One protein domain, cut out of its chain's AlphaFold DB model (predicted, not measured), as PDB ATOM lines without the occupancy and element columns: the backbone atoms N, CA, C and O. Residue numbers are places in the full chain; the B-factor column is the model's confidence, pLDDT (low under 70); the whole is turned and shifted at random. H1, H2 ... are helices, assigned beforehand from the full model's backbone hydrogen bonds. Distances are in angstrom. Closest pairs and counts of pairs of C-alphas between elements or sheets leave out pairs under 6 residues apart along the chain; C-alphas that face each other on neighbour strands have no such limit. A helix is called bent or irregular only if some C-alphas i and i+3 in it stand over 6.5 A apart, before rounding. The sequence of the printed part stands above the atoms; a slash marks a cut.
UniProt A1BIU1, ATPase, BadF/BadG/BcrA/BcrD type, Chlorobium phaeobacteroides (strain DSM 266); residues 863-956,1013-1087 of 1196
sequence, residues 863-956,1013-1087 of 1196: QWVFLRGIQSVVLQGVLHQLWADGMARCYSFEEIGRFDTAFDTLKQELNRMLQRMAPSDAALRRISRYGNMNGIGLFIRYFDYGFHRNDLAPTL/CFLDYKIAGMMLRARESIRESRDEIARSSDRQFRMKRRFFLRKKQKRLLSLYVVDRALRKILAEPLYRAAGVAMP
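Overview. This is residues 863 to 956 and 1013 to 1087 of the 1196 residues of the protein "ATPase, BadF/BadG/BcrA/BcrD type" of Chlorobium phaeobacteroides (strain DSM 266) (UniProt A1BIU1). Two long helical hairpins, H6 with H7 and H1 with H2, join where the last part of H7 packs on the middle of H1 at a steep 50 degrees, and together they make a flat, loose, branched shape. The tip of the H6 and H7 hairpin, residues 1039 to 1044, stands free; a small hairpin of H3 and H4 follows H2 and touches no other helix, and the short H5 packs on the last turns of H7. The printed part has 169 residues, with seven named helices in the order H1 to H7 and no named strand; the class is all helix. It is loose, with a radius of gyration of the C-alphas of 22.0 A and spans of 76 by 44 by 18 A.

Along the chain. Find C-alpha 1043 at (-15.105, -40.009, -66.587); from there H7, residues 1043 to 1082, runs 57.0 A to C-alpha 1082 at (-43.024, -42.779, -16.922). H7 is irregular, but only just: C-alphas 1074 and 1077 are 6.8 A apart. Before it comes H6, residues 1013 to 1039, 38.3 A long. Look next at C-alpha 863 at (-50.107, -46.543, -41.830), where H1, residues 863 to 888, begins its 37.8 A. H2, residues 893 to 916, is 35.2 A long. The shorter helices are H3, residues 921 to 930, 14.4 A; H4, residues 936 to 944, 12.1 A; and H5, residues 953 to 956, 5.1 A.

Arrangement. Begin at H7, the hub, which touches three helices. It forms a hairpin with H6, at a shallow tilt of 22 degrees, opposite ways; their closest C-alphas, of Ile 1037 and Arg 1046, are 5.2 A apart. Residues 1074 to 1082 of H7 touch residues 870 to 882 of H1, at a steep tilt of 50 degrees, the same way; the closest C-alphas are Gln 871 and Leu 1074, at 5.6 A. H5 touches H7, with the C-alphas of Leu 956 and Ala 1082 closest at 5.0 A. H1 and H2 form a hairpin at a shallow tilt of 12 degrees, touching through residues 883 to 887 and 896 to 903, with C-alphas 887 and 896 closest at 6.4 A. H3 and H4 form a hairpin at 6 degrees, a shallow tilt, with C-alphas 923 and 944 closest at 5.3 A. H1 and H4 are only just apart, at 8.1 A. In H1, H2, H3, H4 and H6 every O i to N i+4 pair is within hydrogen-bond range; in H7 32 of 36 are, and H5 is too short for such a pair.

Size, cuts and confidence. The two farthest C-alphas, of Glu 894 and Arg 1043, are 76.3 A apart. Residues 957 to 1012 are not printed, and C-alphas 956 and 1013 stand 20.8 A apart across this cut, on the link from H5 to H6. Of the links that are printed whole, H4 to H5 is short and the others are tight. The mean pLDDT of the printed part is 86.4; look for low confidence, under 70, in residues 929 to 940.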
ATOM      1  N   GLN A 863     -51.349 -47.160 -42.311       83.31
ATOM      2  CA  GLN A 863     -50.107 -46.543 -41.830       83.31
ATOM      3  C   GLN A 863     -50.196 -46.031 -40.379       83.31
ATOM      4  O   GLN A 863     -49.211 -46.087 -39.643       83.31
ATOM      5  N   TRP A 864     -51.369 -45.556 -39.949       85.94
ATOM      6  CA  TRP A 864     -51.586 -45.104 -38.574       85.94
ATOM      7  C   TRP A 864     -51.547 -46.256 -37.563       85.94
ATOM      8  O   TRP A 864     -50.939 -46.097 -36.508       85.94
ATOM      9  N   VAL A 865     -52.120 -47.418 -37.910       89.44
ATOM     10  CA  VAL A 865     -52.083 -48.646 -37.098       89.44
ATOM     11  C   VAL A 865     -50.645 -49.116 -36.966       89.44
ATOM     12  O   VAL A 865     -50.203 -49.411 -35.865       89.44
ATOM     13  N   PHE A 866     -49.878 -49.100 -38.059       88.12
ATOM     14  CA  PHE A 866     -48.460 -49.455 -38.033       88.12
ATOM     15  C   PHE A 866     -47.647 -48.545 -37.095       88.12
ATOM     16  O   PHE A 866     -46.917 -49.031 -36.233       88.12
ATOM     17  N   LEU A 867     -47.797 -47.218 -37.204       87.56
ATOM     18  CA  LEU A 867     -47.063 -46.269 -36.354       87.56
ATOM     19  C   LEU A 867     -47.496 -46.329 -34.881       87.56
ATOM     20  O   LEU A 867     -46.647 -46.268 -33.990       87.56
ATOM     21  N   ARG A 868     -48.799 -46.465 -34.607       89.00
ATOM     22  CA  ARG A 868     -49.316 -46.670 -33.244       89.00
ATOM     23  C   ARG A 868     -48.922 -48.039 -32.688       89.00
ATOM     24  O   ARG A 868     -48.631 -48.141 -31.503       89.00
ATOM     25  N   GLY A 869     -48.807 -49.051 -33.539       90.69
ATOM     26  CA  GLY A 869     -48.252 -50.355 -33.203       90.69
ATOM     27  C   GLY A 869     -46.798 -50.242 -32.748       90.69
ATOM     28  O   GLY A 869     -46.469 -50.704 -31.660       90.69
ATOM     29  N   ILE A 870     -45.946 -49.521 -33.486       90.19
ATOM     30  CA  ILE A 870     -44.572 -49.222 -33.035       90.19
ATOM     31  C   ILE A 870     -44.587 -48.494 -31.683       90.19
ATOM     32  O   ILE A 870     -43.838 -48.868 -30.783       90.19
ATOM     33  N   GLN A 871     -45.461 -47.496 -31.505       91.56
ATOM     34  CA  GLN A 871     -45.605 -46.811 -30.219       91.56
ATOM     35  C   GLN A 871     -46.013 -47.770 -29.087       91.56
ATOM     36  O   GLN A 871     -45.510 -47.628 -27.978       91.56
ATOM     37  N   SER A 872     -46.876 -48.755 -29.351       92.44
ATOM     38  CA  SER A 872     -47.270 -49.762 -28.356       92.44
ATOM     39  C   SER A 872     -46.111 -50.686 -27.961       92.44
ATOM     40  O   SER A 872     -45.943 -50.967 -26.781       92.44
ATOM     41  N   VAL A 873     -45.238 -51.066 -28.904       92.31
ATOM     42  CA  VAL A 873     -44.023 -51.855 -28.613       92.31
ATOM     43  C   VAL A 873     -43.014 -51.032 -27.803       92.31
ATOM     44  O   VAL A 873     -42.350 -51.538 -26.898       92.31
ATOM     45  N   VAL A 874     -42.908 -49.734 -28.090       94.62
ATOM     46  CA  VAL A 874     -42.109 -48.797 -27.289       94.62
ATOM     47  C   VAL A 874     -42.678 -48.666 -25.874       94.62
ATOM     48  O   VAL A 874     -41.921 -48.725 -24.905       94.62
ATOM     49  N   LEU A 875     -44.000 -48.527 -25.752       94.69
ATOM     50  CA  LEU A 875     -44.706 -48.445 -24.476       94.69
ATOM     51  C   LEU A 875     -44.541 -49.722 -23.651       94.69
ATOM     52  O   LEU A 875     -44.331 -49.622 -22.451       94.69
ATOM     53  N   GLN A 876     -44.548 -50.898 -24.275       93.31
ATOM     54  CA  GLN A 876     -44.239 -52.155 -23.596       93.31
ATOM     55  C   GLN A 876     -42.842 -52.119 -22.956       93.31
ATOM     56  O   GLN A 876     -42.689 -52.479 -21.793       93.31
ATOM     57  N   GLY A 877     -41.835 -51.602 -23.671       94.12
ATOM     58  CA  GLY A 877     -40.496 -51.391 -23.108       94.12
ATOM     59  C   GLY A 877     -40.477 -50.407 -21.933       94.12
ATOM     60  O   GLY A 877     -39.817 -50.655 -20.928       94.12
ATOM     61  N   VAL A 878     -41.247 -49.316 -22.034       95.81
ATOM     62  CA  VAL A 878     -41.436 -48.356 -20.932       95.81
ATOM     63  C   VAL A 878     -42.074 -49.032 -19.723       95.81
ATOM     64  O   VAL A 878     -41.625 -48.817 -18.605       95.81
ATOM     65  N   LEU A 879     -43.103 -49.850 -19.940       95.31
ATOM     66  CA  LEU A 879     -43.821 -50.549 -18.882       95.31
ATOM     67  C   LEU A 879     -42.955 -51.598 -18.194       95.31
ATOM     68  O   LEU A 879     -42.978 -51.654 -16.974       95.31
ATOM     69  N   HIS A 880     -42.153 -52.371 -18.927       93.38
ATOM     70  CA  HIS A 880     -41.207 -53.308 -18.316       93.38
ATOM     71  C   HIS A 880     -40.202 -52.582 -17.413       93.38
ATOM     72  O   HIS A 880     -39.980 -53.008 -16.281       93.38
ATOM     73  N   GLN A 881     -39.621 -51.465 -17.872       95.31
ATOM     74  CA  GLN A 881     -38.687 -50.712 -17.030       95.31
ATOM     75  C   GLN A 881     -39.400 -50.033 -15.852       95.31
ATOM     76  O   GLN A 881     -38.883 -50.051 -14.743       95.31
ATOM     77  N   LEU A 882     -40.606 -49.494 -16.055       95.50
ATOM     78  CA  LEU A 882     -41.426 -48.912 -14.986       95.50
ATOM     79  C   LEU A 882     -41.809 -49.962 -13.934       95.50
ATOM     80  O   LEU A 882     -41.808 -49.666 -12.741       95.50
ATOM     81  N   TRP A 883     -42.104 -51.187 -14.375       95.25
ATOM     82  CA  TRP A 883     -42.346 -52.330 -13.507       95.25
ATOM     83  C   TRP A 883     -41.101 -52.658 -12.679       95.25
ATOM     84  O   TRP A 883     -41.188 -52.707 -11.457       95.25
ATOM     85  N   ALA A 884     -39.933 -52.789 -13.312       94.25
ATOM     86  CA  ALA A 884     -38.680 -53.083 -12.615       94.25
ATOM     87  C   ALA A 884     -38.268 -51.975 -11.627       94.25
ATOM     88  O   ALA A 884     -37.842 -52.275 -10.511       94.25
ATOM     89  N   ASP A 885     -38.440 -50.704 -12.000       92.69
ATOM     90  CA  ASP A 885     -38.138 -49.552 -11.145       92.69
ATOM     91  C   ASP A 885     -39.085 -49.484  -9.934       92.69
ATOM     92  O   ASP A 885     -38.646 -49.168  -8.822       92.69
ATOM     93  N   GLY A 886     -40.372 -49.792 -10.124       92.62
ATOM     94  CA  GLY A 886     -41.352 -49.877  -9.040       92.62
ATOM     95  C   GLY A 886     -41.093 -51.063  -8.108       92.62
ATOM     96  O   GLY A 886     -41.028 -50.887  -6.892       92.62
ATOM     97  N   MET A 887     -40.828 -52.247  -8.670       91.62
ATOM     98  CA  MET A 887     -40.458 -53.450  -7.914       91.62
ATOM     99  C   MET A 887     -39.195 -53.246  -7.081       91.62
ATOM    100  O   MET A 887     -39.147 -53.659  -5.925       91.62
ATOM    101  N   ALA A 888     -38.194 -52.544  -7.625       90.50
ATOM    102  CA  ALA A 888     -36.962 -52.257  -6.899       90.50
ATOM    103  C   ALA A 888     -37.237 -51.459  -5.614       90.50
ATOM    104  O   ALA A 888     -36.474 -51.555  -4.659       90.50
ATOM    105  N   ARG A 889     -38.331 -50.684  -5.570       90.44
ATOM    106  CA  ARG A 889     -38.765 -49.840  -4.442       90.44
ATOM    107  C   ARG A 889     -39.782 -50.515  -3.516       90.44
ATOM    108  O   ARG A 889     -40.292 -49.844  -2.619       90.44
ATOM    109  N   CYS A 890     -40.064 -51.800  -3.723       90.12
ATOM    110  CA  CYS A 890     -40.867 -52.611  -2.815       90.12
ATOM    111  C   CYS A 890     -39.952 -53.332  -1.813       90.12
ATOM    112  O   CYS A 890     -38.990 -53.990  -2.216       90.12
ATOM    113  N   TYR A 891     -40.253 -53.228  -0.516       88.88
ATOM    114  CA  TYR A 891     -39.391 -53.751   0.561       88.88
ATOM    115  C   TYR A 891     -39.929 -55.015   1.241       88.88
ATOM    116  O   TYR A 891     -39.254 -55.603   2.082       88.88
ATOM    117  N   SER A 892     -41.123 -55.469   0.861       90.38
ATOM    118  CA  SER A 892     -41.711 -56.721   1.335       90.38
ATOM    119  C   SER A 892     -42.443 -57.444   0.205       90.38
ATOM    120  O   SER A 892     -42.865 -56.832  -0.778       90.38
ATOM    121  N   PHE A 893     -42.624 -58.760   0.349       89.75
ATOM    122  CA  PHE A 893     -43.403 -59.551  -0.611       89.75
ATOM    123  C   PHE A 893     -44.882 -59.132  -0.667       89.75
ATOM    124  O   PHE A 893     -45.503 -59.218  -1.724       89.75
ATOM    125  N   GLU A 894     -45.437 -58.617   0.432       92.75
ATOM    126  CA  GLU A 894     -46.793 -58.057   0.460       92.75
ATOM    127  C   GLU A 894     -46.894 -56.772  -0.376       92.75
ATOM    128  O   GLU A 894     -47.835 -56.586  -1.151       92.75
ATOM    129  N   GLU A 895     -45.902 -55.885  -0.265       91.75
ATOM    130  CA  GLU A 895     -45.854 -54.666  -1.066       91.75
ATOM    131  C   GLU A 895     -45.710 -54.969  -2.559       91.75
ATOM    132  O   GLU A 895     -46.405 -54.353  -3.367       91.75
ATOM    133  N   ILE A 896     -44.901 -55.975  -2.906       92.00
ATOM    134  CA  ILE A 896     -44.803 -56.509  -4.271       92.00
ATOM    135  C   ILE A 896     -46.183 -56.951  -4.789       92.00
ATOM    136  O   ILE A 896     -46.561 -56.585  -5.900       92.00
ATOM    137  N   GLY A 897     -46.971 -57.674  -3.985       92.50
ATOM    138  CA  GLY A 897     -48.317 -58.111  -4.383       92.50
ATOM    139  C   GLY A 897     -49.283 -56.947  -4.654       92.50
ATOM    140  O   GLY A 897     -50.036 -56.966  -5.636       92.50
ATOM    141  N   ARG A 898     -49.234 -55.891  -3.828       94.75
ATOM    142  CA  ARG A 898     -50.026 -54.666  -4.054       94.75
ATOM    143  C   ARG A 898     -49.573 -53.919  -5.307       94.75
ATOM    144  O   ARG A 898     -50.420 -53.470  -6.080       94.75
ATOM    145  N   PHE A 899     -48.262 -53.818  -5.520       95.19
ATOM    146  CA  PHE A 899     -47.688 -53.199  -6.710       95.19
ATOM    147  C   PHE A 899     -48.129 -53.917  -7.987       95.19
ATOM    148  O   PHE A 899     -48.599 -53.263  -8.914       95.19
ATOM    149  N   ASP A 900     -48.046 -55.249  -8.025       93.19
ATOM    150  CA  ASP A 900     -48.453 -56.044  -9.189       93.19
ATOM    151  C   ASP A 900     -49.932 -55.828  -9.537       93.19
ATOM    152  O   ASP A 900     -50.271 -55.594 -10.698       93.19
ATOM    153  N   THR A 901     -50.808 -55.799  -8.529       94.69
ATOM    154  CA  THR A 901     -52.244 -55.531  -8.722       94.69
ATOM    155  C   THR A 901     -52.485 -54.131  -9.304       94.69
ATOM    156  O   THR A 901     -53.269 -53.948 -10.247       94.69
ATOM    157  N   ALA A 902     -51.786 -53.120  -8.779       95.62
ATOM    158  CA  ALA A 902     -51.860 -51.756  -9.298       95.62
ATOM    159  C   ALA A 902     -51.304 -51.663 -10.731       95.62
ATOM    160  O   ALA A 902     -51.866 -50.967 -11.580       95.62
ATOM    161  N   PHE A 903     -50.223 -52.384 -11.027       95.56
ATOM    162  CA  PHE A 903     -49.590 -52.404 -12.341       95.56
ATOM    163  C   PHE A 903     -50.449 -53.117 -13.397       95.56
ATOM    164  O   PHE A 903     -50.551 -52.658 -14.537       95.56
ATOM    165  N   ASP A 904     -51.139 -54.197 -13.031       93.31
ATOM    166  CA  ASP A 904     -52.126 -54.835 -13.904       93.31
ATOM    167  C   ASP A 904     -53.301 -53.896 -14.207       93.31
ATOM    168  O   ASP A 904     -53.734 -53.802 -15.361       93.31
ATOM    169  N   THR A 905     -53.751 -53.121 -13.216       95.56
ATOM    170  CA  THR A 905     -54.773 -52.079 -13.413       95.56
ATOM    171  C   THR A 905     -54.293 -51.003 -14.392       95.56
ATOM    172  O   THR A 905     -55.026 -50.634 -15.316       95.56
ATOM    173  N   LEU A 906     -53.038 -50.552 -14.261       96.12
ATOM    174  CA  LEU A 906     -52.402 -49.628 -15.205       96.12
ATOM    175  C   LEU A 906     -52.413 -50.193 -16.633       96.12
ATOM    176  O   LEU A 906     -52.834 -49.502 -17.564       96.12
ATOM    177  N   LYS A 907     -51.982 -51.448 -16.823       94.75
ATOM    178  CA  LYS A 907     -51.980 -52.101 -18.146       94.75
ATOM    179  C   LYS A 907     -53.383 -52.141 -18.754       94.75
ATOM    180  O   LYS A 907     -53.550 -51.820 -19.930       94.75
ATOM    181  N   GLN A 908     -54.402 -52.480 -17.963       93.62
ATOM    182  CA  GLN A 908     -55.796 -52.510 -18.418       93.62
ATOM    183  C   GLN A 908     -56.330 -51.121 -18.803       93.62
ATOM    184  O   GLN A 908     -57.082 -50.992 -19.772       93.62
ATOM    185  N   GLU A 909     -55.971 -50.068 -18.065       95.44
ATOM    186  CA  GLU A 909     -56.318 -48.688 -18.423       95.44
ATOM    187  C   GLU A 909     -55.659 -48.276 -19.746       95.44
ATOM    188  O   GLU A 909     -56.352 -47.836 -20.663       95.44
ATOM    189  N   LEU A 910     -54.353 -48.515 -19.894       95.31
ATOM    190  CA  LEU A 910     -53.609 -48.185 -21.112       95.31
ATOM    191  C   LEU A 910     -54.133 -48.939 -22.341       95.31
ATOM    192  O   LEU A 910     -54.268 -48.337 -23.406       95.31
ATOM    193  N   ASN A 911     -54.490 -50.218 -22.205       93.88
ATOM    194  CA  ASN A 911     -55.103 -50.997 -23.287       93.88
ATOM    195  C   ASN A 911     -56.431 -50.374 -23.749       93.88
ATOM    196  O   ASN A 911     -56.636 -50.158 -24.946       93.88
ATOM    197  N   ARG A 912     -57.305 -49.989 -22.805       94.25
ATOM    198  CA  ARG A 912     -58.569 -49.296 -23.115       94.25
ATOM    199  C   ARG A 912     -58.339 -47.949 -23.799       94.25
ATOM    200  O   ARG A 912     -59.102 -47.584 -24.691       94.25
ATOM    201  N   MET A 913     -57.304 -47.211 -23.396       93.19
ATOM    202  CA  MET A 913     -56.934 -45.948 -24.037       93.19
ATOM    203  C   MET A 913     -56.465 -46.181 -25.471       93.19
ATOM    204  O   MET A 913     -57.029 -45.582 -26.380       93.19
ATOM    205  N   LEU A 914     -55.511 -47.092 -25.694       91.62
ATOM    206  CA  LEU A 914     -54.975 -47.413 -27.024       91.62
ATOM    207  C   LEU A 914     -56.073 -47.817 -28.016       91.62
ATOM    208  O   LEU A 914     -56.051 -47.370 -29.162       91.62
ATOM    209  N   GLN A 915     -57.065 -48.585 -27.565       91.50
ATOM    210  CA  GLN A 915     -58.202 -48.988 -28.394       91.50
ATOM    211  C   GLN A 915     -59.084 -47.806 -28.838       91.50
ATOM    212  O   GLN A 915     -59.706 -47.865 -29.894       91.50
ATOM    213  N   ARG A 916     -59.121 -46.706 -28.076       89.69
ATOM    214  CA  ARG A 916     -59.913 -45.501 -28.388       89.69
ATOM    215  C   ARG A 916     -59.154 -44.459 -29.214       89.69
ATOM    216  O   ARG A 916     -59.736 -43.450 -29.598       89.69
ATOM    217  N   MET A 917     -57.868 -44.672 -29.496       85.06
ATOM    218  CA  MET A 917     -56.999 -43.690 -30.166       85.06
ATOM    219  C   MET A 917     -57.093 -43.702 -31.702       85.06
ATOM    220  O   MET A 917     -56.231 -43.125 -32.372       85.06
ATOM    221  N   ALA A 918     -58.114 -44.345 -32.273       83.81
ATOM    222  CA  ALA A 918     -58.342 -44.350 -33.712       83.81
ATOM    223  C   ALA A 918     -58.547 -42.914 -34.253       83.81
ATOM    224  O   ALA A 918     -59.270 -42.120 -33.639       83.81
ATOM    225  N   PRO A 919     -57.921 -42.543 -35.386       83.88
ATOM    226  CA  PRO A 919     -58.187 -41.265 -36.042       83.88
ATOM    227  C   PRO A 919     -59.653 -41.159 -36.478       83.88
ATOM    228  O   PRO A 919     -60.252 -42.151 -36.882       83.88
ATOM    229  N   SER A 920     -60.217 -39.950 -36.469       82.12
ATOM    230  CA  SER A 920     -61.569 -39.731 -36.998       82.12
ATOM    231  C   SER A 920     -61.606 -39.823 -38.530       82.12
ATOM    232  O   SER A 920     -60.620 -39.516 -39.207       82.12
ATOM    233  N   ASP A 921     -62.768 -40.138 -39.105       78.38
ATOM    234  CA  ASP A 921     -62.951 -40.228 -40.565       78.38
ATOM    235  C   ASP A 921     -62.590 -38.935 -41.308       78.38
ATOM    236  O   ASP A 921     -62.135 -38.951 -42.455       78.38
ATOM    237  N   ALA A 922     -62.793 -37.785 -40.662       79.06
ATOM    238  CA  ALA A 922     -62.397 -36.489 -41.202       79.06
ATOM    239  C   ALA A 922     -60.865 -36.344 -41.280       79.06
ATOM    240  O   ALA A 922     -60.345 -35.809 -42.262       79.06
ATOM    241  N   ALA A 923     -60.142 -36.852 -40.277       79.44
ATOM    242  CA  ALA A 923     -58.684 -36.867 -40.253       79.44
ATOM    243  C   ALA A 923     -58.128 -37.820 -41.328       79.44
ATOM    244  O   ALA A 923     -57.265 -37.431 -42.115       79.44
ATOM    245  N   LEU A 924     -58.693 -39.028 -41.455       79.75
ATOM    246  CA  LEU A 924     -58.298 -39.998 -42.486       79.75
ATOM    247  C   LEU A 924     -58.486 -39.449 -43.913       79.75
ATOM    248  O   LEU A 924     -57.589 -39.591 -44.747       79.75
ATOM    249  N   ARG A 925     -59.594 -38.742 -44.182       77.38
ATOM    250  CA  ARG A 925     -59.844 -38.066 -45.474       77.38
ATOM    251  C   ARG A 925     -58.861 -36.930 -45.772       77.38
ATOM    252  O   ARG A 925     -58.530 -36.679 -46.930       77.38
ATOM    253  N   ARG A 926     -58.384 -36.220 -44.748       75.06
ATOM    254  CA  ARG A 926     -57.373 -35.164 -44.913       75.06
ATOM    255  C   ARG A 926     -56.005 -35.756 -45.243       75.06
ATOM    256  O   ARG A 926     -55.320 -35.265 -46.139       75.06
ATOM    257  N   ILE A 927     -55.641 -36.847 -44.572       76.19
ATOM    258  CA  ILE A 927     -54.389 -37.573 -44.804       76.19
ATOM    259  C   ILE A 927     -54.349 -38.180 -46.208       76.19
ATOM    260  O   ILE A 927     -53.304 -38.112 -46.852       76.19
ATOM    261  N   SER A 928     -55.455 -38.733 -46.713       71.25
ATOM    262  CA  SER A 928     -55.492 -39.270 -48.080       71.25
ATOM    263  C   SER A 928     -55.316 -38.183 -49.148       71.25
ATOM    264  O   SER A 928     -54.680 -38.439 -50.168       71.25
ATOM    265  N   ARG A 929     -55.795 -36.954 -48.898       69.69
ATOM    266  CA  ARG A 929     -55.635 -35.810 -49.815       69.69
ATOM    267  C   ARG A 929     -54.256 -35.150 -49.764       69.69
ATOM    268  O   ARG A 929     -53.718 -34.801 -50.807       69.69
ATOM    269  N   TYR A 930     -53.683 -34.965 -48.574       67.81
ATOM    270  CA  TYR A 930     -52.498 -34.109 -48.385       67.81
ATOM    271  C   TYR A 930     -51.278 -34.830 -47.785       67.81
ATOM    272  O   TYR A 930     -50.179 -34.277 -47.731       67.81
ATOM    273  N   GLY A 931     -51.423 -36.085 -47.352       58.75
ATOM    274  CA  GLY A 931     -50.392 -36.829 -46.619       58.75
ATOM    275  C   GLY A 931     -49.148 -37.214 -47.429       58.75
ATOM    276  O   GLY A 931     -48.141 -37.590 -46.831       58.75
ATOM    277  N   ASN A 932     -49.187 -37.108 -48.761       60.53
ATOM    278  CA  ASN A 932     -48.054 -37.403 -49.650       60.53
ATOM    279  C   ASN A 932     -47.240 -36.158 -50.054       60.53
ATOM    280  O   ASN A 932     -46.262 -36.284 -50.789       60.53
ATOM    281  N   MET A 933     -47.599 -34.962 -49.572       60.75
ATOM    282  CA  MET A 933     -46.837 -33.738 -49.848       60.75
ATOM    283  C   MET A 933     -45.492 -33.744 -49.103       60.75
ATOM    284  O   MET A 933     -45.435 -34.003 -47.898       60.75
ATOM    285  N   ASN A 934     -44.399 -33.434 -49.805       45.22
ATOM    286  CA  ASN A 934     -43.055 -33.403 -49.220       45.22
ATOM    287  C   ASN A 934     -42.973 -32.394 -48.058       45.22
ATOM    288  O   ASN A 934     -43.361 -31.238 -48.202       45.22
ATOM    289  N   GLY A 935     -42.470 -32.834 -46.899       55.25
ATOM    290  CA  GLY A 935     -42.329 -32.021 -45.682       55.25
ATOM    291  C   GLY A 935     -43.636 -31.808 -44.907       55.25
ATOM    292  O   GLY A 935     -43.687 -32.077 -43.710       55.25
ATOM    293  N   ILE A 936     -44.712 -31.416 -45.595       57.81
ATOM    294  CA  ILE A 936     -46.028 -31.118 -45.001       57.81
ATOM    295  C   ILE A 936     -46.763 -32.404 -44.580       57.81
ATOM    296  O   ILE A 936     -47.391 -32.448 -43.523       57.81
ATOM    297  N   GLY A 937     -46.635 -33.491 -45.344       60.88
ATOM    298  CA  GLY A 937     -47.332 -34.754 -45.079       60.88
ATOM    299  C   GLY A 937     -46.942 -35.427 -43.755       60.88
ATOM    300  O   GLY A 937     -47.785 -36.053 -43.117       60.88
ATOM    301  N   LEU A 938     -45.696 -35.263 -43.292       61.94
ATOM    302  CA  LEU A 938     -45.257 -35.774 -41.984       61.94
ATOM    303  C   LEU A 938     -45.922 -35.005 -40.834       61.94
ATOM    304  O   LEU A 938     -46.343 -35.609 -39.851       61.94
ATOM    305  N   PHE A 939     -46.046 -33.685 -40.987       62.94
ATOM    306  CA  PHE A 939     -46.706 -32.811 -40.023       62.94
ATOM    307  C   PHE A 939     -48.204 -33.127 -39.939       62.94
ATOM    308  O   PHE A 939     -48.720 -33.364 -38.852       62.94
ATOM    309  N   ILE A 940     -48.879 -33.254 -41.088       68.19
ATOM    310  CA  ILE A 940     -50.292 -33.659 -41.158       68.19
ATOM    311  C   ILE A 940     -50.498 -35.016 -40.476       68.19
ATOM    312  O   ILE A 940     -51.344 -35.127 -39.597       68.19
ATOM    313  N   ARG A 941     -49.674 -36.028 -40.789       74.31
ATOM    314  CA  ARG A 941     -49.749 -37.351 -40.142       74.31
ATOM    315  C   ARG A 941     -49.521 -37.283 -38.628       74.31
ATOM    316  O   ARG A 941     -50.214 -37.970 -37.890       74.31
ATOM    317  N   TYR A 942     -48.590 -36.461 -38.145       74.94
ATOM    318  CA  TYR A 942     -48.338 -36.297 -36.708       74.94
ATOM    319  C   TYR A 942     -49.568 -35.760 -35.952       74.94
ATOM    320  O   TYR A 942     -49.933 -36.289 -34.896       74.94
ATOM    321  N   PHE A 943     -50.237 -34.746 -36.507       75.38
ATOM    322  CA  PHE A 943     -51.445 -34.184 -35.906       75.38
ATOM    323  C   PHE A 943     -52.655 -35.098 -36.081       75.38
ATOM    324  O   PHE A 943     -53.298 -35.452 -35.095       75.38
ATOM    325  N   ASP A 944     -52.926 -35.541 -37.304       77.81
ATOM    326  CA  ASP A 944     -54.133 -36.293 -37.637       77.81
ATOM    327  C   ASP A 944     -54.111 -37.733 -37.097       77.81
ATOM    328  O   ASP A 944     -55.167 -38.275 -36.780       77.81
ATOM    329  N   TYR A 945     -52.935 -38.344 -36.889       79.62
ATOM    330  CA  TYR A 945     -52.825 -39.606 -36.137       79.62
ATOM    331  C   TYR A 945     -52.855 -39.409 -34.617       79.62
ATOM    332  O   TYR A 945     -52.832 -40.393 -33.882       79.62
ATOM    333  N   GLY A 946     -52.911 -38.166 -34.127       70.75
ATOM    334  CA  GLY A 946     -53.084 -37.842 -32.710       70.75
ATOM    335  C   GLY A 946     -51.822 -37.971 -31.852       70.75
ATOM    336  O   GLY A 946     -51.940 -38.068 -30.632       70.75
ATOM    337  N   PHE A 947     -50.616 -38.011 -32.431       76.62
ATOM    338  CA  PHE A 947     -49.377 -38.134 -31.643       76.62
ATOM    339  C   PHE A 947     -49.113 -36.904 -30.756       76.62
ATOM    340  O   PHE A 947     -48.478 -37.024 -29.714       76.62
ATOM    341  N   HIS A 948     -49.670 -35.747 -31.121       70.44
ATOM    342  CA  HIS A 948     -49.594 -34.499 -30.354       70.44
ATOM    343  C   HIS A 948     -50.379 -34.502 -29.032       70.44
ATOM    344  O   HIS A 948     -50.070 -33.706 -28.151       70.44
ATOM    345  N   ARG A 949     -51.401 -35.357 -28.887       70.94
ATOM    346  CA  ARG A 949     -52.369 -35.276 -27.776       70.94
ATOM    347  C   ARG A 949     -51.807 -35.747 -26.430       70.94
ATOM    348  O   ARG A 949     -52.334 -35.400 -25.385       70.94
ATOM    349  N   ASN A 950     -50.683 -36.469 -26.452       73.50
ATOM    350  CA  ASN A 950     -49.968 -36.960 -25.268       73.50
ATOM    351  C   ASN A 950     -50.856 -37.738 -24.269       73.50
ATOM    352  O   ASN A 950     -50.576 -37.752 -23.072       73.50
ATOM    353  N   ASP A 951     -51.906 -38.397 -24.770       82.25
ATOM    354  CA  ASP A 951     -53.007 -38.959 -23.973       82.25
ATOM    355  C   ASP A 951     -52.555 -39.985 -22.925       82.25
ATOM    356  O   ASP A 951     -53.144 -40.077 -21.857       82.25
ATOM    357  N   LEU A 952     -51.487 -40.740 -23.203       89.75
ATOM    358  CA  LEU A 952     -50.982 -41.809 -22.329       89.75
ATOM    359  C   LEU A 952     -50.109 -41.281 -21.175       89.75
ATOM    360  O   LEU A 952     -49.926 -41.952 -20.160       89.75
ATOM    361  N   ALA A 953     -49.540 -40.079 -21.319       90.94
ATOM    362  CA  ALA A 953     -48.579 -39.540 -20.361       90.94
ATOM    363  C   ALA A 953     -49.170 -39.234 -18.970       90.94
ATOM    364  O   ALA A 953     -48.482 -39.517 -17.987       90.94
ATOM    365  N   PRO A 954     -50.389 -38.672 -18.825       93.88
ATOM    366  CA  PRO A 954     -51.004 -38.446 -17.517       93.88
ATOM    367  C   PRO A 954     -51.138 -39.725 -16.683       93.88
ATOM    368  O   PRO A 954     -50.736 -39.723 -15.520       93.88
ATOM    369  N   THR A 955     -51.619 -40.818 -17.282       94.56
ATOM    370  CA  THR A 955     -51.787 -42.113 -16.604       94.56
ATOM    371  C   THR A 955     -50.439 -42.679 -16.144       94.56
ATOM    372  O   THR A 955     -50.293 -43.056 -14.981       94.56
ATOM    373  N   LEU A 956     -49.407 -42.629 -16.999       95.44
ATOM    374  CA  LEU A 956     -48.042 -43.035 -16.632       95.44
ATOM    375  C   LEU A 956     -47.464 -42.184 -15.488       95.44
ATOM    376  O   LEU A 956     -46.884 -42.723 -14.547       95.44
ATOM    377  N   CYS A1013     -35.611 -51.706 -29.295       92.31
ATOM    378  CA  CYS A1013     -34.188 -51.489 -29.588       92.31
ATOM    379  C   CYS A1013     -33.716 -52.308 -30.796       92.31
ATOM    380  O   CYS A1013     -32.767 -51.910 -31.465       92.31
ATOM    381  N   PHE A1014     -34.405 -53.397 -31.155       89.12
ATOM    382  CA  PHE A1014     -34.148 -54.102 -32.410       89.12
ATOM    383  C   PHE A1014     -34.488 -53.242 -33.640       89.12
ATOM    384  O   PHE A1014     -33.740 -53.236 -34.620       89.12
ATOM    385  N   LEU A1015     -35.586 -52.475 -33.604       88.44
ATOM    386  CA  LEU A1015     -35.932 -51.539 -34.684       88.44
ATOM    387  C   LEU A1015     -34.899 -50.413 -34.775       88.44
ATOM    388  O   LEU A1015     -34.442 -50.081 -35.871       88.44
ATOM    389  N   ASP A1016     -34.484 -49.890 -33.620       90.69
ATOM    390  CA  ASP A1016     -33.408 -48.903 -33.519       90.69
ATOM    391  C   ASP A1016     -32.093 -49.449 -34.100       90.69
ATOM    392  O   ASP A1016     -31.448 -48.795 -34.921       90.69
ATOM    393  N   TYR A1017     -31.753 -50.705 -33.794       91.31
ATOM    394  CA  TYR A1017     -30.619 -51.411 -34.383       91.31
ATOM    395  C   TYR A1017     -30.721 -51.531 -35.903       91.31
ATOM    396  O   TYR A1017     -29.740 -51.288 -36.607       91.31
ATOM    397  N   LYS A1018     -31.889 -51.887 -36.446       88.44
ATOM    398  CA  LYS A1018     -32.064 -51.992 -37.901       88.44
ATOM    399  C   LYS A1018     -31.830 -50.649 -38.586       88.44
ATOM    400  O   LYS A1018     -31.118 -50.609 -39.594       88.44
ATOM    401  N   ILE A1019     -32.349 -49.558 -38.022       89.25
ATOM    402  CA  ILE A1019     -32.130 -48.203 -38.540       89.25
ATOM    403  C   ILE A1019     -30.646 -47.822 -38.426       89.25
ATOM    404  O   ILE A1019     -30.029 -47.472 -39.436       89.25
ATOM    405  N   ALA A1020     -30.039 -47.983 -37.247       90.38
ATOM    406  CA  ALA A1020     -28.629 -47.681 -37.003       90.38
ATOM    407  C   ALA A1020     -27.690 -48.495 -37.911       90.38
ATOM    408  O   ALA A1020     -26.773 -47.946 -38.522       90.38
ATOM    409  N   GLY A1021     -27.955 -49.790 -38.091       88.25
ATOM    410  CA  GLY A1021     -27.207 -50.668 -38.989       88.25
ATOM    411  C   GLY A1021     -27.361 -50.285 -40.464       88.25
ATOM    412  O   GLY A1021     -26.389 -50.326 -41.222       88.25
ATOM    413  N   MET A1022     -28.556 -49.858 -40.898       87.19
ATOM    414  CA  MET A1022     -28.759 -49.299 -42.241       87.19
ATOM    415  C   MET A1022     -27.990 -47.990 -42.436       87.19
ATOM    416  O   MET A1022     -27.405 -47.786 -43.501       87.19
ATOM    417  N   MET A1023     -27.963 -47.120 -41.424       88.75
ATOM    418  CA  MET A1023     -27.189 -45.879 -41.448       88.75
ATOM    419  C   MET A1023     -25.689 -46.157 -41.506       88.75
ATOM    420  O   MET A1023     -24.989 -45.521 -42.290       88.75
ATOM    421  N   LEU A1024     -25.198 -47.132 -40.737       85.69
ATOM    422  CA  LEU A1024     -23.794 -47.531 -40.729       85.69
ATOM    423  C   LEU A1024     -23.355 -48.053 -42.100       85.69
ATOM    424  O   LEU A1024     -22.408 -47.519 -42.675       85.69
ATOM    425  N   ARG A1025     -24.114 -48.990 -42.686       83.88
ATOM    426  CA  ARG A1025     -23.872 -49.474 -44.058       83.88
ATOM    427  C   ARG A1025     -23.958 -48.355 -45.095       83.88
ATOM    428  O   ARG A1025     -23.192 -48.337 -46.053       83.88
ATOM    429  N   ALA A1026     -24.876 -47.401 -44.927       87.19
ATOM    430  CA  ALA A1026     -24.973 -46.253 -45.826       87.19
ATOM    431  C   ALA A1026     -23.748 -45.330 -45.714       87.19
ATOM    432  O   ALA A1026     -23.243 -44.889 -46.744       87.19
ATOM    433  N   ARG A1027     -23.245 -45.063 -44.500       88.12
ATOM    434  CA  ARG A1027     -22.017 -44.277 -44.266       88.12
ATOM    435  C   ARG A1027     -20.789 -44.970 -44.850       88.12
ATOM    436  O   ARG A1027     -20.010 -44.319 -45.543       88.12
ATOM    437  N   GLU A1028     -20.650 -46.270 -44.610       83.94
ATOM    438  CA  GLU A1028     -19.594 -47.108 -45.184       83.94
ATOM    439  C   GLU A1028     -19.633 -47.047 -46.714       83.94
ATOM    440  O   GLU A1028     -18.672 -46.618 -47.341       83.94
ATOM    441  N   SER A1029     -20.797 -47.292 -47.315       83.81
ATOM    442  CA  SER A1029     -20.948 -47.265 -48.771       83.81
ATOM    443  C   SER A1029     -20.790 -45.871 -49.402       83.81
ATOM    444  O   SER A1029     -20.509 -45.756 -50.596       83.81
ATOM    445  N   ILE A1030     -21.000 -44.794 -48.636       88.75
ATOM    446  CA  ILE A1030     -20.686 -43.414 -49.045       88.75
ATOM    447  C   ILE A1030     -19.173 -43.192 -49.045       88.75
ATOM    448  O   ILE A1030     -18.668 -42.579 -49.984       88.75
ATOM    449  N   ARG A1031     -18.467 -43.675 -48.013       86.56
ATOM    450  CA  ARG A1031     -17.002 -43.618 -47.930       86.56
ATOM    451  C   ARG A1031     -16.379 -44.398 -49.084       86.56
ATOM    452  O   ARG A1031     -15.648 -43.806 -49.864       86.56
ATOM    453  N   GLU A1032     -16.793 -45.649 -49.275       84.19
ATOM    454  CA  GLU A1032     -16.366 -46.491 -50.401       84.19
ATOM    455  C   GLU A1032     -16.593 -45.791 -51.746       84.19
ATOM    456  O   GLU A1032     -15.680 -45.701 -52.554       84.19
ATOM    457  N   SER A1033     -17.772 -45.205 -51.983       86.19
ATOM    458  CA  SER A1033     -18.019 -44.497 -53.244       86.19
ATOM    459  C   SER A1033     -17.185 -43.229 -53.427       86.19
ATOM    460  O   SER A1033     -16.914 -42.866 -54.567       86.19
ATOM    461  N   ARG A1034     -16.782 -42.536 -52.355       88.06
ATOM    462  CA  ARG A1034     -15.842 -41.407 -52.463       88.06
ATOM    463  C   ARG A1034     -14.460 -41.900 -52.867       88.06
ATOM    464  O   ARG A1034     -13.878 -41.338 -53.789       88.06
ATOM    465  N   ASP A1035     -14.004 -42.974 -52.237       85.00
ATOM    466  CA  ASP A1035     -12.731 -43.614 -52.545       85.00
ATOM    467  C   ASP A1035     -12.699 -44.164 -53.982       85.00
ATOM    468  O   ASP A1035     -11.743 -43.932 -54.714       85.00
ATOM    469  N   GLU A1036     -13.770 -44.830 -54.427       85.12
ATOM    470  CA  GLU A1036     -13.960 -45.296 -55.811       85.12
ATOM    471  C   GLU A1036     -13.830 -44.138 -56.818       85.12
ATOM    472  O   GLU A1036     -13.157 -44.264 -57.840       85.12
ATOM    473  N   ILE A1037     -14.463 -42.993 -56.531       86.12
ATOM    474  CA  ILE A1037     -14.406 -41.799 -57.391       86.12
ATOM    475  C   ILE A1037     -12.999 -41.195 -57.409       86.12
ATOM    476  O   ILE A1037     -12.591 -40.682 -58.449       86.12
ATOM    477  N   ALA A1038     -12.296 -41.210 -56.276       86.00
ATOM    478  CA  ALA A1038     -10.942 -40.681 -56.166       86.00
ATOM    479  C   ALA A1038      -9.918 -41.552 -56.913       86.00
ATOM    480  O   ALA A1038      -9.008 -41.011 -57.528       86.00
ATOM    481  N   ARG A1039     -10.095 -42.881 -56.896       84.12
ATOM    482  CA  ARG A1039      -9.174 -43.854 -57.511       84.12
ATOM    483  C   ARG A1039      -9.376 -44.046 -59.020       84.12
ATOM    484  O   ARG A1039      -8.440 -44.437 -59.702       84.12
ATOM    485  N   SER A1040     -10.577 -43.806 -59.550       79.31
ATOM    486  CA  SER A1040     -10.873 -44.041 -60.972       79.31
ATOM    487  C   SER A1040     -10.592 -42.813 -61.848       79.31
ATOM    488  O   SER A1040     -11.079 -41.710 -61.580       79.31
ATOM    489  N   SER A1041      -9.863 -43.003 -62.950       75.94
ATOM    490  CA  SER A1041      -9.633 -41.976 -63.976       75.94
ATOM    491  C   SER A1041     -10.773 -41.888 -65.006       75.94
ATOM    492  O   SER A1041     -10.976 -40.824 -65.603       75.94
ATOM    493  N   ASP A1042     -11.600 -42.933 -65.147       82.12
ATOM    494  CA  ASP A1042     -12.716 -42.973 -66.099       82.12
ATOM    495  C   ASP A1042     -13.806 -41.943 -65.744       82.12
ATOM    496  O   ASP A1042     -14.408 -41.919 -64.662       82.12
ATOM    497  N   ARG A1043     -14.080 -41.050 -66.699       81.50
ATOM    498  CA  ARG A1043     -15.105 -40.009 -66.587       81.50
ATOM    499  C   ARG A1043     -16.513 -40.600 -66.473       81.50
ATOM    500  O   ARG A1043     -17.314 -40.073 -65.694       81.50
ATOM    501  N   GLN A1044     -16.831 -41.662 -67.217       83.06
ATOM    502  CA  GLN A1044     -18.159 -42.280 -67.190       83.06
ATOM    503  C   GLN A1044     -18.407 -43.003 -65.862       83.06
ATOM    504  O   GLN A1044     -19.455 -42.787 -65.239       83.06
ATOM    505  N   PHE A1045     -17.439 -43.790 -65.380       83.62
ATOM    506  CA  PHE A1045     -17.494 -44.413 -64.056       83.62
ATOM    507  C   PHE A1045     -17.686 -43.376 -62.944       83.62
ATOM    508  O   PHE A1045     -18.638 -43.480 -62.160       83.62
ATOM    509  N   ARG A1046     -16.865 -42.314 -62.909       86.12
ATOM    510  CA  ARG A1046     -16.986 -41.241 -61.905       86.12
ATOM    511  C   ARG A1046     -18.349 -40.556 -61.941       86.12
ATOM    512  O   ARG A1046     -18.921 -40.290 -60.881       86.12
ATOM    513  N   MET A1047     -18.903 -40.288 -63.126       87.69
ATOM    514  CA  MET A1047     -20.236 -39.689 -63.259       87.69
ATOM    515  C   MET A1047     -21.326 -40.608 -62.685       87.69
ATOM    516  O   MET A1047     -22.118 -40.167 -61.844       87.69
ATOM    517  N   LYS A1048     -21.324 -41.898 -63.060       86.69
ATOM    518  CA  LYS A1048     -22.257 -42.904 -62.523       86.69
ATOM    519  C   LYS A1048     -22.133 -43.017 -61.000       86.69
ATOM    520  O   LYS A1048     -23.140 -42.988 -60.289       86.69
ATOM    521  N   ARG A1049     -20.911 -43.074 -60.464       85.06
ATOM    522  CA  ARG A1049     -20.671 -43.165 -59.015       85.06
ATOM    523  C   ARG A1049     -21.079 -41.906 -58.261       85.06
ATOM    524  O   ARG A1049     -21.691 -42.035 -57.204       85.06
ATOM    525  N   ARG A1050     -20.866 -40.703 -58.806       89.50
ATOM    526  CA  ARG A1050     -21.378 -39.446 -58.219       89.50
ATOM    527  C   ARG A1050     -22.905 -39.436 -58.129       89.50
ATOM    528  O   ARG A1050     -23.450 -38.995 -57.116       89.50
ATOM    529  N   PHE A1051     -23.601 -39.957 -59.142       88.88
ATOM    530  CA  PHE A1051     -25.056 -40.114 -59.099       88.88
ATOM    531  C   PHE A1051     -25.495 -41.063 -57.970       88.88
ATOM    532  O   PHE A1051     -26.330 -40.695 -57.136       88.88
ATOM    533  N   PHE A1052     -24.887 -42.253 -57.871       86.19
ATOM    534  CA  PHE A1052     -25.178 -43.192 -56.782       86.19
ATOM    535  C   PHE A1052     -24.809 -42.636 -55.402       86.19
ATOM    536  O   PHE A1052     -25.564 -42.835 -54.453       86.19
ATOM    537  N   LEU A1053     -23.703 -41.898 -55.285       90.31
ATOM    538  CA  LEU A1053     -23.281 -41.220 -54.059       90.31
ATOM    539  C   LEU A1053     -24.355 -40.238 -53.573       90.31
ATOM    540  O   LEU A1053     -24.759 -40.317 -52.414       90.31
ATOM    541  N   ARG A1054     -24.892 -39.383 -54.460       90.38
ATOM    542  CA  ARG A1054     -26.003 -38.468 -54.131       90.38
ATOM    543  C   ARG A1054     -27.246 -39.233 -53.666       90.38
ATOM    544  O   ARG A1054     -27.864 -38.861 -52.668       90.38
ATOM    545  N   LYS A1055     -27.592 -40.343 -54.333       89.31
ATOM    546  CA  LYS A1055     -28.714 -41.214 -53.931       89.31
ATOM    547  C   LYS A1055     -28.492 -41.827 -52.541       89.31
ATOM    548  O   LYS A1055     -29.411 -41.820 -51.721       89.31
ATOM    549  N   LYS A1056     -27.281 -42.316 -52.252       88.19
ATOM    550  CA  LYS A1056     -26.895 -42.863 -50.938       88.19
ATOM    551  C   LYS A1056     -26.931 -41.789 -49.844       88.19
ATOM    552  O   LYS A1056     -27.465 -42.055 -48.773       88.19
ATOM    553  N   GLN A1057     -26.449 -40.575 -50.120       91.38
ATOM    554  CA  GLN A1057     -26.513 -39.436 -49.194       91.38
ATOM    555  C   GLN A1057     -27.958 -39.035 -48.873       91.38
ATOM    556  O   GLN A1057     -28.303 -38.887 -47.702       91.38
ATOM    557  N   LYS A1058     -28.829 -38.944 -49.888       89.56
ATOM    558  CA  LYS A1058     -30.265 -38.686 -49.687       89.56
ATOM    559  C   LYS A1058     -30.923 -39.783 -48.844       89.56
ATOM    560  O   LYS A1058     -31.700 -39.480 -47.943       89.56
ATOM    561  N   ARG A1059     -30.576 -41.054 -49.092       87.50
ATOM    562  CA  ARG A1059     -31.050 -42.183 -48.277       87.50
ATOM    563  C   ARG A1059     -30.570 -42.077 -46.829       87.50
ATOM    564  O   ARG A1059     -31.380 -42.250 -45.926       87.50
ATOM    565  N   LEU A1060     -29.298 -41.755 -46.594       91.44
ATOM    566  CA  LEU A1060     -28.773 -41.548 -45.245       91.44
ATOM    567  C   LEU A1060     -29.530 -40.425 -44.514       91.44
ATOM    568  O   LEU A1060     -29.925 -40.622 -43.370       91.44
ATOM    569  N   LEU A1061     -29.808 -39.299 -45.184       89.75
ATOM    570  CA  LEU A1061     -30.606 -38.210 -44.611       89.75
ATOM    571  C   LEU A1061     -32.023 -38.673 -44.239       89.75
ATOM    572  O   LEU A1061     -32.495 -38.378 -43.146       89.75
ATOM    573  N   SER A1062     -32.681 -39.454 -45.105       86.81
ATOM    574  CA  SER A1062     -33.999 -40.023 -44.788       86.81
ATOM    575  C   SER A1062     -33.966 -40.965 -43.579       86.81
ATOM    576  O   SER A1062     -34.878 -40.925 -42.760       86.81
ATOM    577  N   LEU A1063     -32.900 -41.758 -43.413       89.31
ATOM    578  CA  LEU A1063     -32.745 -42.647 -42.259       89.31
ATOM    579  C   LEU A1063     -32.561 -41.871 -40.950       89.31
ATOM    580  O   LEU A1063     -33.145 -42.269 -39.951       89.31
ATOM    581  N   TYR A1064     -31.849 -40.737 -40.958       89.56
ATOM    582  CA  TYR A1064     -31.776 -39.848 -39.788       89.56
ATOM    583  C   TYR A1064     -33.145 -39.293 -39.378       89.56
ATOM    584  O   TYR A1064     -33.419 -39.150 -38.190       89.56
ATOM    585  N   VAL A1065     -34.012 -38.972 -40.344       88.12
ATOM    586  CA  VAL A1065     -35.377 -38.513 -40.044       88.12
ATOM    587  C   VAL A1065     -36.188 -39.633 -39.391       88.12
ATOM    588  O   VAL A1065     -36.891 -39.377 -38.418       88.12
ATOM    589  N   VAL A1066     -36.064 -40.869 -39.887       86.88
ATOM    590  CA  VAL A1066     -36.747 -42.046 -39.320       86.88
ATOM    591  C   VAL A1066     -36.234 -42.371 -37.912       86.88
ATOM    592  O   VAL A1066     -37.046 -42.553 -37.010       86.88
ATOM    593  N   ASP A1067     -34.914 -42.376 -37.706       90.00
ATOM    594  CA  ASP A1067     -34.265 -42.551 -36.397       90.00
ATOM    595  C   ASP A1067     -34.765 -41.517 -35.379       90.00
ATOM    596  O   ASP A1067     -35.266 -41.854 -34.302       90.00
ATOM    597  N   ARG A1068     -34.744 -40.235 -35.770       90.31
ATOM    598  CA  ARG A1068     -35.240 -39.141 -34.936       90.31
ATOM    599  C   ARG A1068     -36.732 -39.282 -34.651       90.31
ATOM    600  O   ARG A1068     -37.142 -39.022 -33.525       90.31
ATOM    601  N   ALA A1069     -37.546 -39.687 -35.623       87.12
ATOM    602  CA  ALA A1069     -38.972 -39.907 -35.404       87.12
ATOM    603  C   ALA A1069     -39.221 -41.042 -34.395       87.12
ATOM    604  O   ALA A1069     -39.988 -40.854 -33.452       87.12
ATOM    605  N   LEU A1070     -38.527 -42.176 -34.525       89.75
ATOM    606  CA  LEU A1070     -38.640 -43.285 -33.576       89.75
ATOM    607  C   LEU A1070     -38.252 -42.845 -32.156       89.75
ATOM    608  O   LEU A1070     -39.050 -42.970 -31.227       89.75
ATOM    609  N   ARG A1071     -37.056 -42.271 -31.987       92.31
ATOM    610  CA  ARG A1071     -36.527 -41.935 -30.657       92.31
ATOM    611  C   ARG A1071     -37.165 -40.696 -30.035       92.31
ATOM    612  O   ARG A1071     -37.530 -40.729 -28.867       92.31
ATOM    613  N   LYS A1072     -37.296 -39.597 -30.784       90.62
ATOM    614  CA  LYS A1072     -37.732 -38.293 -30.247       90.62
ATOM    615  C   LYS A1072     -39.243 -38.099 -30.248       90.62
ATOM    616  O   LYS A1072     -39.742 -37.366 -29.403       90.62
ATOM    617  N   ILE A1073     -39.960 -38.714 -31.191       87.12
ATOM    618  CA  ILE A1073     -41.407 -38.513 -31.336       87.12
ATOM    619  C   ILE A1073     -42.186 -39.664 -30.696       87.12
ATOM    620  O   ILE A1073     -43.133 -39.409 -29.959       87.12
ATOM    621  N   LEU A1074     -41.797 -40.920 -30.946       88.25
ATOM    622  CA  LEU A1074     -42.536 -42.077 -30.427       88.25
ATOM    623  C   LEU A1074     -42.078 -42.501 -29.023       88.25
ATOM    624  O   LEU A1074     -42.931 -42.784 -28.183       88.25
ATOM    625  N   ALA A1075     -40.766 -42.533 -28.757       92.94
ATOM    626  CA  ALA A1075     -40.221 -43.049 -27.498       92.94
ATOM    627  C   ALA A1075     -40.062 -42.012 -26.386       92.94
ATOM    628  O   ALA A1075     -40.676 -42.158 -25.330       92.94
ATOM    629  N   GLU A1076     -39.269 -40.961 -26.599       93.88
ATOM    630  CA  GLU A1076     -38.899 -40.010 -25.543       93.88
ATOM    631  C   GLU A1076     -40.088 -39.456 -24.729       93.88
ATOM    632  O   GLU A1076     -39.966 -39.407 -23.501       93.88
ATOM    633  N   PRO A1077     -41.247 -39.093 -25.321       92.94
ATOM    634  CA  PRO A1077     -42.388 -38.609 -24.544       92.94
ATOM    635  C   PRO A1077     -42.915 -39.627 -23.523       92.94
ATOM    636  O   PRO A1077     -43.253 -39.243 -22.402       92.94
ATOM    637  N   LEU A1078     -42.946 -40.916 -23.881       94.19
ATOM    638  CA  LEU A1078     -43.425 -41.995 -23.012       94.19
ATOM    639  C   LEU A1078     -42.425 -42.294 -21.891       94.19
ATOM    640  O   LEU A1078     -42.819 -42.346 -20.727       94.19
ATOM    641  N   TYR A1079     -41.133 -42.398 -22.222       95.00
ATOM    642  CA  TYR A1079     -40.060 -42.583 -21.234       95.00
ATOM    643  C   TYR A1079     -40.037 -41.435 -20.219       95.00
ATOM    644  O   TYR A1079     -40.046 -41.660 -19.010       95.00
ATOM    645  N   ARG A1080     -40.115 -40.187 -20.699       94.69
ATOM    646  CA  ARG A1080     -40.159 -38.996 -19.838       94.69
ATOM    647  C   ARG A1080     -41.401 -38.974 -18.944       94.69
ATOM    648  O   ARG A1080     -41.308 -38.563 -17.790       94.69
ATOM    649  N   ALA A1081     -42.560 -39.393 -19.460       94.00
ATOM    650  CA  ALA A1081     -43.798 -39.453 -18.685       94.00
ATOM    651  C   ALA A1081     -43.743 -40.513 -17.576       94.00
ATOM    652  O   ALA A1081     -44.100 -40.212 -16.438       94.00
ATOM    653  N   ALA A1082     -43.244 -41.709 -17.893       94.12
ATOM    654  CA  ALA A1082     -43.024 -42.779 -16.922       94.12
ATOM    655  C   ALA A1082     -41.870 -42.478 -15.953       94.12
ATOM    656  O   ALA A1082     -41.816 -43.051 -14.873       94.12
ATOM    657  N   GLY A1083     -40.979 -41.539 -16.294       92.25
ATOM    658  CA  GLY A1083     -39.835 -41.181 -15.457       92.25
ATOM    659  C   GLY A1083     -38.717 -42.211 -15.457       92.25
ATOM    660  O   GLY A1083     -37.914 -42.203 -14.532       92.25
ATOM    661  N   VAL A1084     -38.683 -43.069 -16.474       92.56
ATOM    662  CA  VAL A1084     -37.699 -44.142 -16.623       92.56
ATOM    663  C   VAL A1084     -36.625 -43.731 -17.628       92.56
ATOM    664  O   VAL A1084     -36.881 -42.955 -18.558       92.56
ATOM    665  N   ALA A1085     -35.405 -44.231 -17.441       90.75
ATOM    666  CA  ALA A1085     -34.288 -43.910 -18.320       90.75
ATOM    667  C   ALA A1085     -34.519 -44.472 -19.730       90.75
ATOM    668  O   ALA A1085     -34.941 -45.614 -19.908       90.75
ATOM    669  N   MET A1086     -34.237 -43.660 -20.749       91.88
ATOM    670  CA  MET A1086     -34.320 -44.108 -22.136       91.88
ATOM    671  C   MET A1086     -33.107 -44.988 -22.481       91.88
ATOM    672  O   MET A1086     -31.984 -44.588 -22.162       91.88
ATOM    673  N   PRO A1087     -33.308 -46.114 -23.194       93.19
ATOM    674  CA  PRO A1087     -32.226 -46.920 -23.733       93.19
ATOM    675  C   PRO A1087     -31.243 -46.105 -24.569       93.19
ATOM    676  O   PRO A1087     -31.605 -45.195 -25.337       93.19
TER     677      PRO A1087